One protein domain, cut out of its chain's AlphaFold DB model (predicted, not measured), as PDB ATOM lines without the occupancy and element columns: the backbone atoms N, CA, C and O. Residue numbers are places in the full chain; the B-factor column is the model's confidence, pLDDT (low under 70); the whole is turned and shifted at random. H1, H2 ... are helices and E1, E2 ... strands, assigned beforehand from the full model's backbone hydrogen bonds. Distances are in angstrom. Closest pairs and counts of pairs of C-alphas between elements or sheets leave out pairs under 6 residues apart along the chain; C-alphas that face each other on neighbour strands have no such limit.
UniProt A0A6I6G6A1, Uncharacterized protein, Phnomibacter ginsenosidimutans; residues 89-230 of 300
ATOM      1  N   PRO A  89       9.450 -54.207 -15.709       88.69
ATOM      2  CA  PRO A  89       9.676 -52.800 -16.027       88.69
ATOM      3  C   PRO A  89       8.357 -52.013 -16.056       88.69
ATOM      4  O   PRO A  89       7.383 -52.429 -16.692       88.69
ATOM      5  N   GLY A  90       8.337 -50.880 -15.357       86.69
ATOM      6  CA  GLY A  90       7.181 -50.001 -15.225       86.69
ATOM      7  C   GLY A  90       6.196 -50.361 -14.111       86.69
ATOM      8  O   GLY A  90       5.105 -49.804 -14.123       86.69
ATOM      9  N   THR A  91       6.526 -51.291 -13.205       81.81
ATOM     10  CA  THR A  91       5.630 -51.678 -12.092       81.81
ATOM     11  C   THR A  91       6.210 -51.467 -10.700       81.81
ATOM     12  O   THR A  91       5.484 -51.578  -9.718       81.81
ATOM     13  N   SER A  92       7.519 -51.280 -10.603       80.44
ATOM     14  CA  SER A  92       8.246 -51.266  -9.334       80.44
ATOM     15  C   SER A  92       8.833 -49.883  -9.123       80.44
ATOM     16  O   SER A  92       9.263 -49.261 -10.090       80.44
ATOM     17  N   ASP A  93       8.898 -49.435  -7.876       79.62
ATOM     18  CA  ASP A  93       9.372 -48.105  -7.500       79.62
ATOM     19  C   ASP A  93      10.484 -48.205  -6.461       79.62
ATOM     20  O   ASP A  93      10.406 -48.974  -5.500       79.62
ATOM     21  N   MET A  94      11.519 -47.396  -6.634       86.00
ATOM     22  CA  MET A  94      12.612 -47.233  -5.690       86.00
ATOM     23  C   MET A  94      13.042 -45.774  -5.691       86.00
ATOM     24  O   MET A  94      13.134 -45.161  -6.747       86.00
ATOM     25  N   GLY A  95      13.362 -45.246  -4.512       87.25
ATOM     26  CA  GLY A  95      14.006 -43.948  -4.341       87.25
ATOM     27  C   GLY A  95      14.881 -43.969  -3.093       87.25
ATOM     28  O   GLY A  95      14.390 -43.778  -1.980       87.25
ATOM     29  N   THR A  96      16.177 -44.234  -3.258       87.38
ATOM     30  CA  THR A  96      17.089 -44.419  -2.121       87.38
ATOM     31  C   THR A  96      18.467 -43.818  -2.354       87.38
ATOM     32  O   THR A  96      18.996 -43.845  -3.466       87.38
ATOM     33  N   MET A  97      19.089 -43.321  -1.287       90.00
ATOM     34  CA  MET A  97      20.517 -43.023  -1.307       90.00
ATOM     35  C   MET A  97      21.335 -44.305  -1.223       90.00
ATOM     36  O   MET A  97      21.079 -45.191  -0.409       90.00
ATOM     37  N   VAL A  98      22.386 -44.368  -2.025       91.25
ATOM     38  CA  VAL A  98      23.328 -45.479  -2.030       91.25
ATOM     39  C   VAL A  98      24.418 -45.211  -0.997       91.25
ATOM     40  O   VAL A  98      25.027 -44.142  -0.982       91.25
ATOM     41  N   SER A  99      24.697 -46.196  -0.144       90.00
ATOM     42  CA  SER A  99      25.843 -46.133   0.768       90.00
ATOM     43  C   SER A  99      27.157 -46.193  -0.011       90.00
ATOM     44  O   SER A  99      27.329 -47.047  -0.883       90.00
ATOM     45  N   ALA A 100      28.099 -45.316   0.329       93.19
ATOM     46  CA  ALA A 100      29.455 -45.381  -0.199       93.19
ATOM     47  C   ALA A 100      30.259 -46.525   0.447       93.19
ATOM     48  O   ALA A 100      29.967 -46.955   1.563       93.19
ATOM     49  N   GLU A 101      31.345 -46.957  -0.204       94.19
ATOM     50  CA  GLU A 101      32.279 -47.991   0.290       94.19
ATOM     51  C   GLU A 101      32.833 -47.691   1.699       94.19
ATOM     52  O   GLU A 101      33.187 -48.595   2.460       94.19
ATOM     53  N   ASN A 102      32.919 -46.413   2.073       89.19
ATOM     54  CA  ASN A 102      33.372 -45.976   3.393       89.19
ATOM     55  C   ASN A 102      32.278 -46.057   4.480       89.19
ATOM     56  O   ASN A 102      32.557 -45.727   5.627       89.19
ATOM     57  N   GLY A 103      31.063 -46.503   4.146       84.81
ATOM     58  CA  GLY A 103      29.937 -46.617   5.076       84.81
ATOM     59  C   GLY A 103      29.197 -45.303   5.346       84.81
ATOM     60  O   GLY A 103      28.424 -45.233   6.296       84.81
ATOM     61  N   THR A 104      29.425 -44.264   4.538       84.50
ATOM     62  CA  THR A 104      28.800 -42.941   4.708       84.50
ATOM     63  C   THR A 104      27.869 -42.596   3.539       84.50
ATOM     64  O   THR A 104      27.777 -43.341   2.561       84.50
ATOM     65  N   THR A 105      27.171 -41.456   3.622       82.81
ATOM     66  CA  THR A 105      26.288 -40.959   2.549       82.81
ATOM     67  C   THR A 105      27.045 -40.343   1.368       82.81
ATOM     68  O   THR A 105      26.451 -40.150   0.310       82.81
ATOM     69  N   SER A 106      28.338 -40.032   1.533       91.00
ATOM     70  CA  SER A 106      29.185 -39.410   0.511       91.00
ATOM     71  C   SER A 106      30.559 -40.076   0.436       91.00
ATOM     72  O   SER A 106      31.265 -40.240   1.431       91.00
ATOM     73  N   GLY A 107      30.977 -40.460  -0.762       94.31
ATOM     74  CA  GLY A 107      32.252 -41.138  -0.960       94.31
ATOM     75  C   GLY A 107      32.645 -41.223  -2.419       94.31
ATOM     76  O   GLY A 107      32.059 -40.561  -3.271       94.31
ATOM     77  N   THR A 108      33.678 -42.013  -2.695       96.56
ATOM     78  CA  THR A 108      34.283 -42.108  -4.032       96.56
ATOM     79  C   THR A 108      33.981 -43.407  -4.763       96.56
ATOM     80  O   THR A 108      34.362 -43.571  -5.921       96.56
ATOM     81  N   ARG A 109      33.326 -44.357  -4.087       97.25
ATOM     82  CA  ARG A 109      33.003 -45.675  -4.629       97.25
ATOM     83  C   ARG A 109      31.648 -46.149  -4.144       97.25
ATOM     84  O   ARG A 109      31.382 -46.112  -2.944       97.25
ATOM     85  N   PHE A 110      30.839 -46.631  -5.081       97.19
ATOM     86  CA  PHE A 110      29.508 -47.174  -4.829       97.19
ATOM     87  C   PHE A 110      29.291 -48.433  -5.663       97.19
ATOM     88  O   PHE A 110      29.773 -48.526  -6.793       97.19
ATOM     89  N   LEU A 111      28.530 -49.370  -5.107       97.06
ATOM     90  CA  LEU A 111      27.974 -50.522  -5.804       97.06
ATOM     91  C   LEU A 111      26.463 -50.469  -5.609       97.06
ATOM     92  O   LEU A 111      25.990 -50.488  -4.475       97.06
ATOM     93  N   THR A 112      25.712 -50.351  -6.699       94.12
ATOM     94  CA  THR A 112      24.271 -50.095  -6.627       94.12
ATOM     95  C   THR A 112      23.499 -50.982  -7.581       94.12
ATOM     96  O   THR A 112      23.914 -51.161  -8.722       94.12
ATOM     97  N   TYR A 113      22.396 -51.552  -7.103       94.00
ATOM     98  CA  TYR A 113      21.479 -52.338  -7.919       94.00
ATOM     99  C   TYR A 113      20.512 -51.409  -8.646       94.00
ATOM    100  O   TYR A 113      19.781 -50.664  -8.003       94.00
ATOM    101  N   MET A 114      20.463 -51.474  -9.968       93.81
ATOM    102  CA  MET A 114      19.512 -50.710 -10.766       93.81
ATOM    103  C   MET A 114      18.171 -51.437 -10.808       93.81
ATOM    104  O   MET A 114      18.057 -52.500 -11.425       93.81
ATOM    105  N   ALA A 115      17.154 -50.847 -10.175       90.81
ATOM    106  CA  ALA A 115      15.784 -51.344 -10.253       90.81
ATOM    107  C   ALA A 115      15.267 -51.338 -11.706       90.81
ATOM    108  O   ALA A 115      15.746 -50.527 -12.513       90.81
ATOM    109  N   PRO A 116      14.302 -52.219 -12.047       92.19
ATOM    110  CA  PRO A 116      13.709 -52.264 -13.379       92.19
ATOM    111  C   PRO A 116      13.217 -50.883 -13.829       92.19
ATOM    112  O   PRO A 116      12.540 -50.209 -13.057       92.19
ATOM    113  N   PRO A 117      13.501 -50.451 -15.066       94.06
ATOM    114  CA  PRO A 117      13.102 -49.133 -15.549       94.06
ATOM    115  C   PRO A 117      11.610 -48.825 -15.368       94.06
ATOM    116  O   PRO A 117      10.767 -49.645 -15.733       94.06
ATOM    117  N   GLY A 118      11.299 -47.656 -14.803       92.31
ATOM    118  CA  GLY A 118       9.946 -47.147 -14.558       92.31
ATOM    119  C   GLY A 118       9.338 -46.478 -15.796       92.31
ATOM    120  O   GLY A 118      10.042 -46.235 -16.772       92.31
ATOM    121  N   ASN A 119       8.023 -46.226 -15.813       91.31
ATOM    122  CA  ASN A 119       7.339 -45.631 -16.971       91.31
ATOM    123  C   ASN A 119       7.434 -44.096 -16.961       91.31
ATOM    124  O   ASN A 119       6.682 -43.430 -16.257       91.31
ATOM    125  N   GLU A 120       8.261 -43.521 -17.839       90.56
ATOM    126  CA  GLU A 120       8.550 -42.078 -17.852       90.56
ATOM    127  C   GLU A 120       8.059 -41.372 -19.126       90.56
ATOM    128  O   GLU A 120       8.719 -40.513 -19.718       90.56
ATOM    129  N   ALA A 121       6.852 -41.732 -19.571       88.75
ATOM    130  CA  ALA A 121       6.265 -41.209 -20.805       88.75
ATOM    131  C   ALA A 121       6.061 -39.679 -20.784       88.75
ATOM    132  O   ALA A 121       6.194 -39.019 -21.813       88.75
ATOM    133  N   ASN A 122       5.749 -39.118 -19.615       87.06
ATOM    134  CA  ASN A 122       5.433 -37.703 -19.404       87.06
ATOM    135  C   ASN A 122       6.406 -36.986 -18.449       87.06
ATOM    136  O   ASN A 122       6.187 -35.816 -18.135       87.06
ATOM    137  N   VAL A 123       7.474 -37.652 -18.000       88.38
ATOM    138  CA  VAL A 123       8.494 -37.034 -17.144       88.38
ATOM    139  C   VAL A 123       9.363 -36.118 -17.999       88.38
ATOM    140  O   VAL A 123       9.932 -36.545 -19.005       88.38
ATOM    141  N   ILE A 124       9.445 -34.842 -17.623       90.31
ATOM    142  CA  ILE A 124      10.244 -33.845 -18.339       90.31
ATOM    143  C   ILE A 124      11.695 -33.937 -17.885       90.31
ATOM    144  O   ILE A 124      11.998 -33.737 -16.712       90.31
ATOM    145  N   ASN A 125      12.598 -34.155 -18.836       90.44
ATOM    146  CA  ASN A 125      14.024 -34.054 -18.597       90.44
ATOM    147  C   ASN A 125      14.390 -32.575 -18.345       90.44
ATOM    148  O   ASN A 125      14.272 -31.752 -19.264       90.44
ATOM    149  N   PRO A 126      14.876 -32.220 -17.143       86.88
ATOM    150  CA  PRO A 126      15.136 -30.829 -16.777       86.88
ATOM    151  C   PRO A 126      16.298 -30.199 -17.559       86.88
ATOM    152  O   PRO A 126      16.393 -28.976 -17.631       86.88
ATOM    153  N   PHE A 127      17.169 -31.004 -18.173       88.38
ATOM    154  CA  PHE A 127      18.314 -30.529 -18.950       88.38
ATOM    155  C   PHE A 127      17.976 -30.243 -20.414       88.38
ATOM    156  O   PHE A 127      18.665 -29.455 -21.058       88.38
ATOM    157  N   THR A 128      16.933 -30.878 -20.957       91.88
ATOM    158  CA  THR A 128      16.539 -30.711 -22.368       91.88
ATOM    159  C   THR A 128      15.188 -30.023 -22.546       91.88
ATOM    160  O   THR A 128      14.878 -29.574 -23.650       91.88
ATOM    161  N   GLY A 129      14.372 -29.953 -21.488       94.06
ATOM    162  CA  GLY A 129      13.005 -29.430 -21.529       94.06
ATOM    163  C   GLY A 129      12.019 -30.320 -22.293       94.06
ATOM    164  O   GLY A 129      10.899 -29.893 -22.564       94.06
ATOM    165  N   LYS A 130      12.418 -31.542 -22.667       94.25
ATOM    166  CA  LYS A 130      11.590 -32.511 -23.397       94.25
ATOM    167  C   LYS A 130      11.217 -33.680 -22.495       94.25
ATOM    168  O   LYS A 130      11.971 -34.022 -21.588       94.25
ATOM    169  N   ALA A 131      10.075 -34.308 -22.762       92.62
ATOM    170  CA  ALA A 131       9.722 -35.559 -22.100       92.62
ATOM    171  C   ALA A 131      10.753 -36.652 -22.420       92.62
ATOM    172  O   ALA A 131      11.235 -36.718 -23.554       92.62
ATOM    173  N   PHE A 132      11.066 -37.511 -21.447       92.94
ATOM    174  CA  PHE A 132      11.882 -38.703 -21.684       92.94
ATOM    175  C   PHE A 132      11.193 -39.656 -22.664       92.94
ATOM    176  O   PHE A 132      11.838 -40.150 -23.587       92.94
ATOM    177  N   GLY A 133       9.881 -39.873 -22.506       92.69
ATOM    178  CA  GLY A 133       9.062 -40.589 -23.489       92.69
ATOM    179  C   GLY A 133       9.349 -42.091 -23.577       92.69
ATOM    180  O   GLY A 133       9.005 -42.717 -24.577       92.69
ATOM    181  N   GLN A 134      10.001 -42.667 -22.567       93.69
ATOM    182  CA  GLN A 134      10.438 -44.065 -22.543       93.69
ATOM    183  C   GLN A 134      10.529 -44.580 -21.103       93.69
ATOM    184  O   GLN A 134      10.178 -43.863 -20.170       93.69
ATOM    185  N   ARG A 135      10.977 -45.827 -20.916       93.94
ATOM    186  CA  ARG A 135      11.242 -46.383 -19.586       93.94
ATOM    187  C   ARG A 135      12.690 -46.210 -19.181       93.94
ATOM    188  O   ARG A 135      13.569 -46.583 -19.965       93.94
ATOM    189  N   LEU A 136      12.918 -45.698 -17.973       94.94
ATOM    190  CA  LEU A 136      14.248 -45.371 -17.467       94.94
ATOM    191  C   LEU A 136      14.462 -45.813 -16.015       94.94
ATOM    192  O   LEU A 136      13.530 -45.992 -15.235       94.94
ATOM    193  N   THR A 137      15.727 -46.026 -15.669       94.56
ATOM    194  CA  THR A 137      16.214 -46.154 -14.289       94.56
ATOM    195  C   THR A 137      17.406 -45.218 -14.127       94.56
ATOM    196  O   THR A 137      18.192 -45.060 -15.065       94.56
ATOM    197  N   HIS A 138      17.523 -44.568 -12.976       94.75
ATOM    198  CA  HIS A 138      18.318 -43.364 -12.762       94.75
ATOM    199  C   HIS A 138      19.287 -43.506 -11.588       94.75
ATOM    200  O   HIS A 138      18.963 -44.031 -10.524       94.75
ATOM    201  N   LEU A 139      20.469 -42.932 -11.771       95.62
ATOM    202  CA  LEU A 139      21.441 -42.591 -10.747       95.62
ATOM    203  C   LEU A 139      21.675 -41.084 -10.785       95.62
ATOM    204  O   LEU A 139      22.411 -40.566 -11.628       95.62
ATOM    205  N   TYR A 140      21.088 -40.382  -9.825       94.50
ATOM    206  CA  TYR A 140      21.405 -38.985  -9.584       94.50
ATOM    207  C   TYR A 140      22.675 -38.893  -8.749       94.50
ATOM    208  O   TYR A 140      22.733 -39.391  -7.624       94.50
ATOM    209  N   ILE A 141      23.701 -38.256  -9.303       96.06
ATOM    210  CA  ILE A 141      25.016 -38.149  -8.675       96.06
ATOM    211  C   ILE A 141      25.266 -36.682  -8.352       96.06
ATOM    212  O   ILE A 141      25.368 -35.855  -9.254       96.06
ATOM    213  N   PHE A 142      25.350 -36.361  -7.066       95.50
ATOM    214  CA  PHE A 142      25.443 -35.001  -6.542       95.50
ATOM    215  C   PHE A 142      26.873 -34.700  -6.095       95.50
ATOM    216  O   PHE A 142      27.417 -35.407  -5.244       95.50
ATOM    217  N   ALA A 143      27.467 -33.624  -6.612       94.81
ATOM    218  CA  ALA A 143      28.828 -33.221  -6.278       94.81
ATOM    219  C   ALA A 143      28.841 -31.885  -5.528       94.81
ATOM    220  O   ALA A 143      28.377 -30.865  -6.041       94.81
ATOM    221  N   LYS A 144      29.433 -31.861  -4.326       92.44
ATOM    222  CA  LYS A 144      29.633 -30.609  -3.579       92.44
ATOM    223  C   LYS A 144      30.764 -29.771  -4.182       92.44
ATOM    224  O   LYS A 144      30.557 -28.603  -4.483       92.44
ATOM    225  N   GLU A 145      31.925 -30.376  -4.427       91.38
ATOM    226  CA  GLU A 145      33.144 -29.689  -4.899       91.38
ATOM    227  C   GLU A 145      33.427 -29.859  -6.405       91.38
ATOM    228  O   GLU A 145      34.498 -29.487  -6.895       91.38
ATOM    229  N   GLY A 146      32.481 -30.458  -7.132       95.12
ATOM    230  CA  GLY A 146      32.678 -30.982  -8.482       95.12
ATOM    231  C   GLY A 146      33.444 -32.306  -8.464       95.12
ATOM    232  O   GLY A 146      34.146 -32.594  -7.499       95.12
ATOM    233  N   ALA A 147      33.277 -33.133  -9.493       97.75
ATOM    234  CA  ALA A 147      33.911 -34.452  -9.570       97.75
ATOM    235  C   ALA A 147      34.008 -34.959 -11.013       97.75
ATOM    236  O   ALA A 147      33.137 -34.679 -11.838       97.75
ATOM    237  N   THR A 148      35.030 -35.758 -11.296       98.62
ATOM    238  CA  THR A 148      35.089 -36.659 -12.448       98.62
ATOM    239  C   THR A 148      34.538 -38.009 -12.023       98.62
ATOM    240  O   THR A 148      35.013 -38.607 -11.057       98.62
ATOM    241  N   VAL A 149      33.540 -38.501 -12.748       98.69
ATOM    242  CA  VAL A 149      32.808 -39.720 -12.409       98.69
ATOM    243  C   VAL A 149      32.923 -40.719 -13.544       98.69
ATOM    244  O   VAL A 149      32.809 -40.352 -14.711       98.69
ATOM    245  N   THR A 150      33.140 -41.985 -13.206       98.75
ATOM    246  CA  THR A 150      33.020 -43.125 -14.114       98.75
ATOM    247  C   THR A 150      31.969 -44.078 -13.572       98.75
ATOM    248  O   THR A 150      32.067 -44.534 -12.436       98.75
ATOM    249  N   VAL A 151      30.974 -44.388 -14.398       98.62
ATOM    250  CA  VAL A 151      29.945 -45.390 -14.108       98.62
ATOM    251  C   VAL A 151      30.145 -46.561 -15.054       98.62
ATOM    252  O   VAL A 151      30.280 -46.360 -16.266       98.62
ATOM    253  N   LYS A 152      30.183 -47.777 -14.510       98.06
ATOM    254  CA  LYS A 152      30.376 -49.009 -15.279       98.06
ATOM    255  C   LYS A 152      29.510 -50.150 -14.761       98.06
ATOM    256  O   LYS A 152      29.177 -50.158 -13.579       98.06
ATOM    257  N   ASP A 153      29.162 -51.110 -15.608       97.19
ATOM    258  CA  ASP A 153      28.509 -52.331 -15.131       97.19
ATOM    259  C   ASP A 153      29.458 -53.138 -14.229       97.19
ATOM    260  O   ASP A 153      30.666 -53.227 -14.475       97.19
ATOM    261  N   ALA A 154      28.917 -53.680 -13.137       96.25
ATOM    262  CA  ALA A 154      29.724 -54.300 -12.094       96.25
ATOM    263  C   ALA A 154      30.261 -55.675 -12.501       96.25
ATOM    264  O   ALA A 154      31.405 -56.001 -12.189       96.25
ATOM    265  N   TYR A 155      29.445 -56.471 -13.196       94.56
ATOM    266  CA  TYR A 155      29.771 -57.861 -13.500       94.56
ATOM    267  C   TYR A 155      30.910 -57.986 -14.517       94.56
ATOM    268  O   TYR A 155      31.879 -58.701 -14.263       94.56
ATOM    269  N   SER A 156      30.838 -57.262 -15.640       94.31
ATOM    270  CA  SER A 156      31.886 -57.289 -16.669       94.31
ATOM    271  C   SER A 156      32.971 -56.228 -16.447       94.31
ATOM    272  O   SER A 156      33.928 -56.140 -17.219       94.31
ATOM    273  N   ASN A 157      32.844 -55.425 -15.381       95.56
ATOM    274  CA  ASN A 157      33.724 -54.300 -15.063       95.56
ATOM    275  C   ASN A 157      33.822 -53.282 -16.220       95.56
ATOM    276  O   ASN A 157      34.886 -52.721 -16.501       95.56
ATOM    277  N   GLY A 158      32.690 -53.020 -16.874       96.25
ATOM    278  CA  GLY A 158      32.553 -51.992 -17.898       96.25
ATOM    279  C   GLY A 158      32.696 -52.449 -19.344       96.25
ATOM    280  O   GLY A 158      32.921 -51.591 -20.199       96.25
ATOM    281  N   ALA A 159      32.618 -53.752 -19.627       95.38
ATOM    282  CA  ALA A 159      32.604 -54.246 -21.003       95.38
ATOM    283  C   ALA A 159      31.250 -53.984 -21.685       95.38
ATOM    284  O   ALA A 159      31.233 -53.611 -22.856       95.38
ATOM    285  N   GLU A 160      30.143 -54.115 -20.951       94.81
ATOM    286  CA  GLU A 160      28.789 -53.854 -21.464       94.81
ATOM    287  C   GLU A 160      28.417 -52.371 -21.379       94.81
ATOM    288  O   GLU A 160      27.744 -51.819 -22.252       94.81
ATOM    289  N   LEU A 161      28.867 -51.691 -20.322       97.31
ATOM    290  CA  LEU A 161      28.561 -50.286 -20.100       97.31
ATOM    291  C   LEU A 161      29.703 -49.601 -19.360       97.31
ATOM    292  O   LEU A 161      30.006 -49.943 -18.223       97.31
ATOM    293  N   LYS A 162      30.268 -48.547 -19.952       98.12
ATOM    294  CA  LYS A 162      31.198 -47.641 -19.273       98.12
ATOM    295  C   LYS A 162      31.045 -46.223 -19.802       98.12
ATOM    296  O   LYS A 162      31.202 -45.989 -20.998       98.12
ATOM    297  N   ARG A 163      30.771 -45.263 -18.918       98.38
ATOM    298  CA  ARG A 163      30.706 -43.833 -19.266       98.38
ATOM    299  C   ARG A 163      31.431 -43.003 -18.222       98.38
ATOM    300  O   ARG A 163      31.327 -43.287 -17.030       98.38
ATOM    301  N   SER A 164      32.106 -41.956 -18.679       98.38
ATOM    302  CA  SER A 164      32.762 -40.982 -17.812       98.38
ATOM    303  C   SER A 164      32.277 -39.574 -18.134       98.38
ATOM    304  O   SER A 164      32.058 -39.243 -19.298       98.38
ATOM    305  N   PHE A 165      32.099 -38.754 -17.107       98.25
ATOM    306  CA  PHE A 165      31.625 -37.376 -17.220       98.25
ATOM    307  C   PHE A 165      32.131 -36.546 -16.041       98.25
ATOM    308  O   PHE A 165      32.611 -37.079 -15.041       98.25
ATOM    309  N   THR A 166      32.030 -35.226 -16.164       98.12
ATOM    310  CA  THR A 166      32.364 -34.289 -15.094       98.12
ATOM    311  C   THR A 166      31.105 -33.619 -14.565       98.12
ATOM    312  O   THR A 166      30.174 -33.308 -15.309       98.12
ATOM    313  N   ILE A 167      31.083 -33.393 -13.258       97.19
ATOM    314  CA  ILE A 167      30.036 -32.660 -12.555       97.19
ATOM    315  C   ILE A 167      30.673 -31.390 -12.002       97.19
ATOM    316  O   ILE A 167      31.715 -31.448 -11.349       97.19
ATOM    317  N   GLY A 168      30.061 -30.236 -12.268       96.56
ATOM    318  CA  GLY A 168      30.473 -28.974 -11.649       96.56
ATOM    319  C   GLY A 168      30.214 -28.958 -10.139       96.56
ATOM    320  O   GLY A 168      29.431 -29.757  -9.624       96.56
ATOM    321  N   ALA A 169      30.853 -28.033  -9.422       95.19
ATOM    322  CA  ALA A 169      30.564 -27.821  -8.004       95.19
ATOM    323  C   ALA A 169      29.096 -27.432  -7.789       95.19
ATOM    324  O   ALA A 169      28.534 -26.661  -8.569       95.19
ATOM    325  N   GLU A 170      28.491 -27.991  -6.741       93.06
ATOM    326  CA  GLU A 170      27.079 -27.805  -6.376       93.06
ATOM    327  C   GLU A 170      26.090 -28.172  -7.495       93.06
ATOM    328  O   GLU A 170      24.991 -27.624  -7.595       93.06
ATOM    329  N   ARG A 171      26.477 -29.113  -8.360       94.31
ATOM    330  CA  ARG A 171      25.632 -29.655  -9.429       94.31
ATOM    331  C   ARG A 171      25.400 -31.145  -9.227       94.31
ATOM    332  O   ARG A 171      26.033 -31.800  -8.397       94.31
ATOM    333  N   TYR A 172      24.487 -31.671 -10.027       95.00
ATOM    334  CA  TYR A 172      24.276 -33.099 -10.155       95.00
ATOM    335  C   TYR A 172      24.315 -33.511 -11.623       95.00
ATOM    336  O   TYR A 172      24.159 -32.676 -12.520       95.00
ATOM    337  N   TYR A 173      24.517 -34.801 -11.844       95.69
ATOM    338  CA  TYR A 173      24.345 -35.449 -13.134       95.69
ATOM    339  C   TYR A 173      23.271 -36.527 -13.006       95.69
ATOM    340  O   TYR A 173      23.270 -37.276 -12.029       95.69
ATOM    341  N   ASP A 174      22.362 -36.579 -13.974       95.44
ATOM    342  CA  ASP A 174      21.367 -37.641 -14.099       95.44
ATOM    343  C   ASP A 174      21.913 -38.717 -15.040       95.44
ATOM    344  O   ASP A 174      21.915 -38.557 -16.264       95.44
ATOM    345  N   PHE A 175      22.457 -39.786 -14.459       96.69
ATOM    346  CA  PHE A 175      22.880 -40.954 -15.212       96.69
ATOM    347  C   PHE A 175      21.708 -41.922 -15.307       96.69
ATOM    348  O   PHE A 175      21.314 -42.494 -14.300       96.69
ATOM    349  N   TYR A 176      21.196 -42.172 -16.505       95.81
ATOM    350  CA  TYR A 176      20.086 -43.101 -16.694       95.81
ATOM    351  C   TYR A 176      20.421 -44.227 -17.667       95.81
ATOM    352  O   TYR A 176      21.290 -44.095 -18.539       95.81
ATOM    353  N   LEU A 177      19.695 -45.333 -17.511       97.25
ATOM    354  CA  LEU A 177      19.662 -46.449 -18.447       97.25
ATOM    355  C   LEU A 177      18.268 -46.578 -19.047       97.25
ATOM    356  O   LEU A 177      17.266 -46.585 -18.332       97.25
ATOM    357  N   THR A 178      18.225 -46.747 -20.361       95.75
ATOM    358  CA  THR A 178      17.047 -47.255 -21.069       95.75
ATOM    359  C   THR A 178      16.781 -48.716 -20.714       95.75
ATOM    360  O   THR A 178      17.675 -49.432 -20.256       95.75
ATOM    361  N   GLU A 179      15.567 -49.205 -20.986       94.75
ATOM    362  CA  GLU A 179      15.230 -50.628 -20.809       94.75
ATOM    363  C   GLU A 179      16.199 -51.569 -21.541       94.75
ATOM    364  O   GLU A 179      16.565 -52.614 -21.004       94.75
ATOM    365  N   THR A 180      16.670 -51.184 -22.728       95.62
ATOM    366  CA  THR A 180      17.658 -51.959 -23.488       95.62
ATOM    367  C   THR A 180      19.013 -52.002 -22.787       95.62
ATOM    368  O   THR A 180      19.599 -53.069 -22.645       95.62
ATOM    369  N   GLU A 181      19.518 -50.864 -22.315       96.62
ATOM    370  CA  GLU A 181      20.819 -50.805 -21.636       96.62
ATOM    371  C   GLU A 181      20.787 -51.529 -20.289       96.62
ATOM    372  O   GLU A 181      21.731 -52.237 -19.947       96.62
ATOM    373  N   TRP A 182      19.679 -51.404 -19.554       95.94
ATOM    374  CA  TRP A 182      19.456 -52.148 -18.319       95.94
ATOM    375  C   TRP A 182      19.406 -53.662 -18.568       95.94
ATOM    376  O   TRP A 182      20.043 -54.423 -17.844       95.94
ATOM    377  N   LYS A 183      18.729 -54.108 -19.636       94.31
ATOM    378  CA  LYS A 183      18.759 -55.515 -20.066       94.31
ATOM    379  C   LYS A 183      20.169 -55.972 -20.407       94.31
ATOM    380  O   LYS A 183      20.543 -57.055 -19.985       94.31
ATOM    381  N   ASN A 184      20.968 -55.176 -21.113       94.44
ATOM    382  CA  ASN A 184      22.326 -55.577 -21.499       94.44
ATOM    383  C   ASN A 184      23.215 -55.867 -20.282       94.44
ATOM    384  O   ASN A 184      23.881 -56.897 -20.246       94.44
ATOM    385  N   ILE A 185      23.150 -55.032 -19.239       94.69
ATOM    386  CA  ILE A 185      23.881 -55.285 -17.983       94.69
ATOM    387  C   ILE A 185      23.242 -56.390 -17.123       94.69
ATOM    388  O   ILE A 185      23.803 -56.789 -16.103       94.69
ATOM    389  N   TYR A 186      22.072 -56.885 -17.528       93.62
ATOM    390  CA  TYR A 186      21.354 -57.986 -16.906       93.62
ATOM    391  C   TYR A 186      21.138 -59.126 -17.908       93.62
ATOM    392  O   TYR A 186      19.997 -59.431 -18.248       93.62
ATOM    393  N   ASN A 187      22.244 -59.703 -18.404       88.69
ATOM    394  CA  ASN A 187      22.331 -60.851 -19.332       88.69
ATOM    395  C   ASN A 187      21.541 -60.745 -20.657       88.69
ATOM    396  O   ASN A 187      21.346 -61.742 -21.353       88.69
ATOM    397  N   GLY A 188      21.047 -59.562 -21.011       88.19
ATOM    398  CA  GLY A 188      20.195 -59.319 -22.174       88.19
ATOM    399  C   GLY A 188      18.731 -59.737 -21.996       88.19
ATOM    400  O   GLY A 188      17.895 -59.347 -22.812       88.19
ATOM    401  N   THR A 189      18.383 -60.497 -20.949       84.12
ATOM    402  CA  THR A 189      17.019 -61.025 -20.759       84.12
ATOM    403  C   THR A 189      16.242 -60.333 -19.652       84.12
ATOM    404  O   THR A 189      15.017 -60.452 -19.636       84.12
ATOM    405  N   ALA A 190      16.915 -59.596 -18.759       84.75
ATOM    406  CA  ALA A 190      16.295 -59.035 -17.559       84.75
ATOM    407  C   ALA A 190      15.613 -60.091 -16.675       84.75
ATOM    408  O   ALA A 190      14.549 -59.867 -16.096       84.75
ATOM    409  N   THR A 191      16.223 -61.270 -16.596       81.44
ATOM    410  CA  THR A 191      15.782 -62.350 -15.719       81.44
ATOM    411  C   THR A 191      16.938 -62.809 -14.856       81.44
ATOM    412  O   THR A 191      18.098 -62.718 -15.246       81.44
ATOM    413  N   ASN A 192      16.621 -63.395 -13.709       76.88
ATOM    414  CA  ASN A 192      17.609 -63.878 -12.748       76.88
ATOM    415  C   ASN A 192      18.358 -65.158 -13.162       76.88
ATOM    416  O   ASN A 192      19.005 -65.799 -12.325       76.88
ATOM    417  N   VAL A 193      18.291 -65.519 -14.445       79.56
ATOM    418  CA  VAL A 193      19.038 -66.619 -15.049       79.56
ATOM    419  C   VAL A 193      20.501 -66.207 -15.212       79.56
ATOM    420  O   VAL A 193      20.802 -65.169 -15.780       79.56
ATOM    421  N   GLY A 194      21.434 -67.027 -14.733       82.31
ATOM    422  CA  GLY A 194      22.862 -66.706 -14.802       82.31
ATOM    423  C   GLY A 194      23.345 -65.773 -13.680       82.31
ATOM    424  O   GLY A 194      22.561 -65.389 -12.804       82.31
ATOM    425  N   PRO A 195      24.656 -65.492 -13.639       83.94
ATOM    426  CA  PRO A 195      25.294 -64.726 -12.567       83.94
ATOM    427  C   PRO A 195      25.164 -63.201 -12.712       83.94
ATOM    428  O   PRO A 195      25.363 -62.490 -11.728       83.94
ATOM    429  N   GLU A 196      24.844 -62.688 -13.902       90.25
ATOM    430  CA  GLU A 196      24.729 -61.254 -14.159       90.25
ATOM    431  C   GLU A 196      23.551 -60.667 -13.383       90.25
ATOM    432  O   GLU A 196      22.450 -61.216 -13.375       90.25
ATOM    433  N   ARG A 197      23.766 -59.521 -12.749       92.00
ATOM    434  CA  ARG A 197      22.731 -58.733 -12.076       92.00
ATOM    435  C   ARG A 197      22.961 -57.266 -12.427       92.00
ATOM    436  O   ARG A 197      24.128 -56.902 -12.603       92.00
ATOM    437  N   PRO A 198      21.910 -56.427 -12.508       94.50
ATOM    438  CA  PRO A 198      21.994 -55.055 -13.007       94.50
ATOM    439  C   PRO A 198      22.648 -54.111 -11.987       94.50
ATOM    440  O   PRO A 198      22.058 -53.129 -11.550       94.50
ATOM    441  N   TYR A 199      23.872 -54.414 -11.573       96.44
ATOM    442  CA  TYR A 199      24.649 -53.587 -10.669       96.44
ATOM    443  C   TYR A 199      25.555 -52.639 -11.446       96.44
ATOM    444  O   TYR A 199      26.220 -53.039 -12.405       96.44
ATOM    445  N   LEU A 200      25.640 -51.398 -10.976       97.75
ATOM    446  CA  LEU A 200      26.601 -50.410 -11.446       97.75
ATOM    447  C   LEU A 200      27.650 -50.124 -10.371       97.75
ATOM    448  O   LEU A 200      27.344 -50.011  -9.181       97.75
ATOM    449  N   LEU A 201      28.892 -49.974 -10.822       97.75
ATOM    450  CA  LEU A 201      30.007 -49.421 -10.070       97.75
ATOM    451  C   LEU A 201      30.139 -47.942 -10.420       97.75
ATOM    452  O   LEU A 201      30.336 -47.593 -11.585       97.75
ATOM    453  N   VAL A 202      30.061 -47.082  -9.408       98.31
ATOM    454  CA  VAL A 202      30.337 -45.647  -9.538       98.31
ATOM    455  C   VAL A 202      31.678 -45.368  -8.878       98.31
ATOM    456  O   VAL A 202      31.852 -45.658  -7.697       98.31
ATOM    457  N   GLU A 203      32.614 -44.805  -9.634       98.44
ATOM    458  CA  GLU A 203      33.951 -44.425  -9.178       98.44
ATOM    459  C   GLU A 203      34.178 -42.939  -9.451       98.44
ATOM    460  O   GLU A 203      33.948 -42.470 -10.568       98.44
ATOM    461  N   THR A 204      34.641 -42.194  -8.449       97.94
ATOM    462  CA  THR A 204      34.867 -40.748  -8.560       97.94
ATOM    463  C   THR A 204      36.218 -40.329  -7.987       97.94
ATOM    464  O   THR A 204      36.783 -40.994  -7.118       97.94
ATOM    465  N   ASP A 205      36.752 -39.212  -8.481       97.88
ATOM    466  CA  ASP A 205      37.987 -38.599  -7.969       97.88
ATOM    467  C   ASP A 205      37.773 -37.796  -6.672       97.88
ATOM    468  O   ASP A 205      38.703 -37.626  -5.883       97.88
ATOM    469  N   LYS A 206      36.542 -37.334  -6.433       95.62
ATOM    470  CA  LYS A 206      36.115 -36.575  -5.254       95.62
ATOM    471  C   LYS A 206      34.811 -37.128  -4.675       95.62
ATOM    472  O   LYS A 206      34.017 -37.684  -5.435       95.62
ATOM    473  N   PRO A 207      34.556 -36.974  -3.361       95.25
ATOM    474  CA  PRO A 207      33.327 -37.462  -2.747       95.25
ATOM    475  C   PRO A 207      32.059 -36.893  -3.400       95.25
ATOM    476  O   PRO A 207      31.921 -35.681  -3.580       95.25
ATOM    477  N   VAL A 208      31.128 -37.786  -3.728       95.81
ATOM    478  CA  VAL A 208      29.782 -37.479  -4.230       95.81
ATOM    479  C   VAL A 208      28.749 -38.212  -3.384       95.81
ATOM    480  O   VAL A 208      29.097 -39.168  -2.698       95.81
ATOM    481  N   ALA A 209      27.482 -37.820  -3.469       95.31
ATOM    482  CA  ALA A 209      26.372 -38.665  -3.031       95.31
ATOM    483  C   ALA A 209      25.613 -39.213  -4.239       95.31
ATOM    484  O   ALA A 209      25.507 -38.541  -5.266       95.31
ATOM    485  N   VAL A 210      25.083 -40.427  -4.109       94.69
ATOM    486  CA  VAL A 210      24.385 -41.130  -5.188       94.69
ATOM    487  C   VAL A 210      22.983 -41.492  -4.721       94.69
ATOM    488  O   VAL A 210      22.827 -42.129  -3.682       94.69
ATOM    489  N   MET A 211      21.975 -41.108  -5.495       92.75
ATOM    490  CA  MET A 211      20.588 -41.533  -5.328       92.75
ATOM    491  C   MET A 211      20.210 -42.437  -6.491       92.75
ATOM    492  O   MET A 211      20.403 -42.064  -7.645       92.75
ATOM    493  N   ASN A 212      19.661 -43.603  -6.182       91.44
ATOM    494  CA  ASN A 212      19.141 -44.539  -7.160       91.44
ATOM    495  C   ASN A 212      17.616 -44.504  -7.143       91.44
ATOM    496  O   ASN A 212      17.002 -44.572  -6.074       91.44
ATOM    497  N   THR A 213      17.026 -44.360  -8.323       90.44
ATOM    498  CA  THR A 213      15.582 -44.273  -8.480       90.44
ATOM    499  C   THR A 213      15.139 -44.769  -9.843       90.44
ATOM    500  O   THR A 213      15.861 -44.663 -10.824       90.44
ATOM    501  N   ASN A 214      13.918 -45.261  -9.932       88.38
ATOM    502  CA  ASN A 214      13.225 -45.535 -11.183       88.38
ATOM    503  C   ASN A 214      11.832 -44.926 -11.026       88.38
ATOM    504  O   ASN A 214      11.076 -45.360 -10.161       88.38
ATOM    505  N   PHE A 215      11.527 -43.850 -11.755       82.44
ATOM    506  CA  PHE A 215      10.273 -43.148 -11.503       82.44
ATOM    507  C   PHE A 215       9.099 -43.978 -12.009       82.44
ATOM    508  O   PHE A 215       8.996 -44.287 -13.199       82.44
ATOM    509  N   ASN A 216       8.191 -44.311 -11.107       77.25
ATOM    510  CA  ASN A 216       6.878 -44.825 -11.431       77.25
ATOM    511  C   ASN A 216       5.829 -44.171 -10.488       77.25
ATOM    512  O   ASN A 216       6.083 -43.126  -9.877       77.25
ATOM    513  N   ASP A 217       4.583 -44.635 -10.525       65.25
ATOM    514  CA  ASP A 217       3.388 -43.913 -10.089       65.25
ATOM    515  C   ASP A 217       3.278 -43.660  -8.575       65.25
ATOM    516  O   ASP A 217       2.431 -42.860  -8.175       65.25
ATOM    517  N   ASN A 218       4.153 -44.234  -7.737       55.75
ATOM    518  CA  ASN A 218       4.202 -43.972  -6.295       55.75
ATOM    519  C   ASN A 218       5.632 -44.067  -5.747       55.75
ATOM    520  O   ASN A 218       6.212 -45.147  -5.733       55.75
ATOM    521  N   TRP A 219       6.191 -42.991  -5.183       59.50
ATOM    522  CA  TRP A 219       7.520 -43.071  -4.565       59.50
ATOM    523  C   TRP A 219       7.604 -42.370  -3.211       59.50
ATOM    524  O   TRP A 219       7.073 -41.281  -2.993       59.50
ATOM    525  N   MET A 220       8.311 -43.027  -2.291       54.69
ATOM    526  CA  MET A 220       8.875 -42.413  -1.095       54.69
ATOM    527  C   MET A 220      10.376 -42.261  -1.316       54.69
ATOM    528  O   MET A 220      11.041 -43.204  -1.738       54.69
ATOM    529  N   LEU A 221      10.899 -41.071  -1.030       65.81
ATOM    530  CA  LEU A 221      12.320 -40.775  -1.143       65.81
ATOM    531  C   LEU A 221      12.976 -40.801   0.232       65.81
ATOM    532  O   LEU A 221      12.624 -40.010   1.109       65.81
ATOM    533  N   TYR A 222      14.015 -41.613   0.374       59.66
ATOM    534  CA  TYR A 222      14.993 -41.432   1.441       59.66
ATOM    535  C   TYR A 222      16.121 -40.557   0.906       59.66
ATOM    536  O   TYR A 222      16.895 -40.993   0.059       59.66
ATOM    537  N   THR A 223      16.176 -39.305   1.358       63.19
ATOM    538  CA  THR A 223      17.202 -38.337   0.953       63.19
ATOM    539  C   THR A 223      18.393 -38.369   1.909       63.19
ATOM    540  O   THR A 223      18.247 -38.622   3.104       63.19
ATOM    541  N   GLY A 224      19.586 -38.105   1.385       63.62
ATOM    542  CA  GLY A 224      20.825 -38.023   2.150       63.62
ATOM    543  C   GLY A 224      21.684 -36.873   1.650       63.62
ATOM    544  O   GLY A 224      21.447 -36.305   0.586       63.62
ATOM    545  N   SER A 225      22.675 -36.500   2.450       69.88
ATOM    546  CA  SER A 225      23.509 -35.337   2.166       69.88
ATOM    547  C   SER A 225      24.639 -35.666   1.189       69.88
ATOM    548  O   SER A 225      25.290 -36.703   1.317       69.88
ATOM    549  N   SER A 226      24.924 -34.738   0.267       72.81
ATOM    550  CA  SER A 226      26.146 -34.733  -0.555       72.81
ATOM    551  C   SER A 226      27.394 -34.301   0.214       72.81
ATOM    552  O   SER A 226      28.506 -34.363  -0.312       72.81
ATOM    553  N   LEU A 227      27.222 -33.881   1.468       78.06
ATOM    554  CA  LEU A 227      28.324 -33.560   2.355       78.06
ATOM    555  C   LEU A 227      28.997 -34.842   2.835       78.06
ATOM    556  O   LEU A 227      28.348 -35.846   3.128       78.06
ATOM    557  N   THR A 228      30.319 -34.784   2.927       77.19
ATOM    558  CA  THR A 228      31.104 -35.813   3.598       77.19
ATOM    559  C   THR A 228      30.722 -35.880   5.072       77.19
ATOM    560  O   THR A 228      30.309 -34.887   5.678       77.19
ATOM    561  N   GLN A 229      30.857 -37.068   5.664       79.44
ATOM    562  CA  GLN A 229      30.695 -37.220   7.103       79.44
ATOM    563  C   GLN A 229      31.697 -36.308   7.826       79.44
ATOM    564  O   GLN A 229      32.906 -36.457   7.667       79.44
ATOM    565  N   ALA A 230      31.184 -35.372   8.624       78.69
ATOM    566  CA  ALA A 230      32.016 -34.411   9.344       78.69
ATOM    567  C   ALA A 230      32.651 -35.008  10.615       78.69
ATOM    568  O   ALA A 230      33.744 -34.600  11.012       78.69
TER     569      ALA A 230
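AT A GLANCE: This is residues 89 to 230 of the 300 residues of an uncharacterized protein of Phnomibacter ginsenosidimutans (UniProt A0A6I6G6A1). A strongly twisted sheet is folded into a V, its long strands E4, E5 and E6 each turning sharply back on themselves, with short E1 and E2 beside different parts of E6. The short helix H1 follows E5 at the open end of the V, opposite the bends. The printed part has 142 residues, with one named helix and six named strands, H1 coming between E5 and E6 along the chain; the sheet is branched, with the antiparallel neighbour pairs E1 and E6, E2 and E6, E4 and E5, and E4 and E6, while E3 and E4 meet only at a point. The class is mostly strand. The whole is compact, with a radius of gyration of the C-alphas of 14.6 A and spans of 41 by 35 by 25 A.

HOW THE PARTS SIT: E1, residues 94 to 98, is an edge strand antiparallel to E6, residues 199 to 214, at 162 degrees, with N 98 and O 210 2.8 A apart. E2, residues 107 to 113, is another edge strand antiparallel to E6, with N 204 and O 108 2.9 A apart. E6 bends by 152 degrees at residue 205, and its pairing is staggered: E2 lies beside residues 199 to 208 and E1 beside 210 to 214, both on one side of it. E3, residues 118 to 120, meets E4, residues 134 to 153, only at a point, where C-alphas 119 and 135 are 4.8 A apart. E4 bends by 146 degrees at residue 147 and lies on the other side of E6, antiparallel at 160 degrees, with N 140 and O 211 2.8 A apart. E5, residues 162 to 178, bends by 154 degrees at residue 166 and forms a hairpin with E4, antiparallel at 150 degrees, with N 139 and O 175 2.7 A apart. H1, residues 179 to 184, is on the sheet at a height over the sheet of 6.3 A; it lies over E5 and along the strands, at 16 degrees to E5 on the local plane. The closest C-alphas of H1 and E4, those of Glu 179 and Arg 135, are 6.0 A apart. In H1 every O i to N i+4 pair is within hydrogen-bond range. E1 and E5 are apart.

IN THESE COORDINATES: E1 begins at C-alpha 94, (12.612, -47.233, -5.690). E2 is 17.0 A long from first to last C-alpha, E4 21.2 A, E5 14.3 A and E6 14.0 A. E5 ends at C-alpha 178, (17.047, -47.255, -21.069), and E6 at C-alpha 214, (13.225, -45.535, -11.183).

THE WHOLE: The C-alphas of Thr 189 and Ala 230, the two farthest apart, are 42.9 A apart. The printed part has no cut. The links from E3 to E4 and from H1 to E6 are long, and residues 215 to 230 hold no named element. Mean pLDDT of the printed part is 90.1, with residues 217 to 225 under 70.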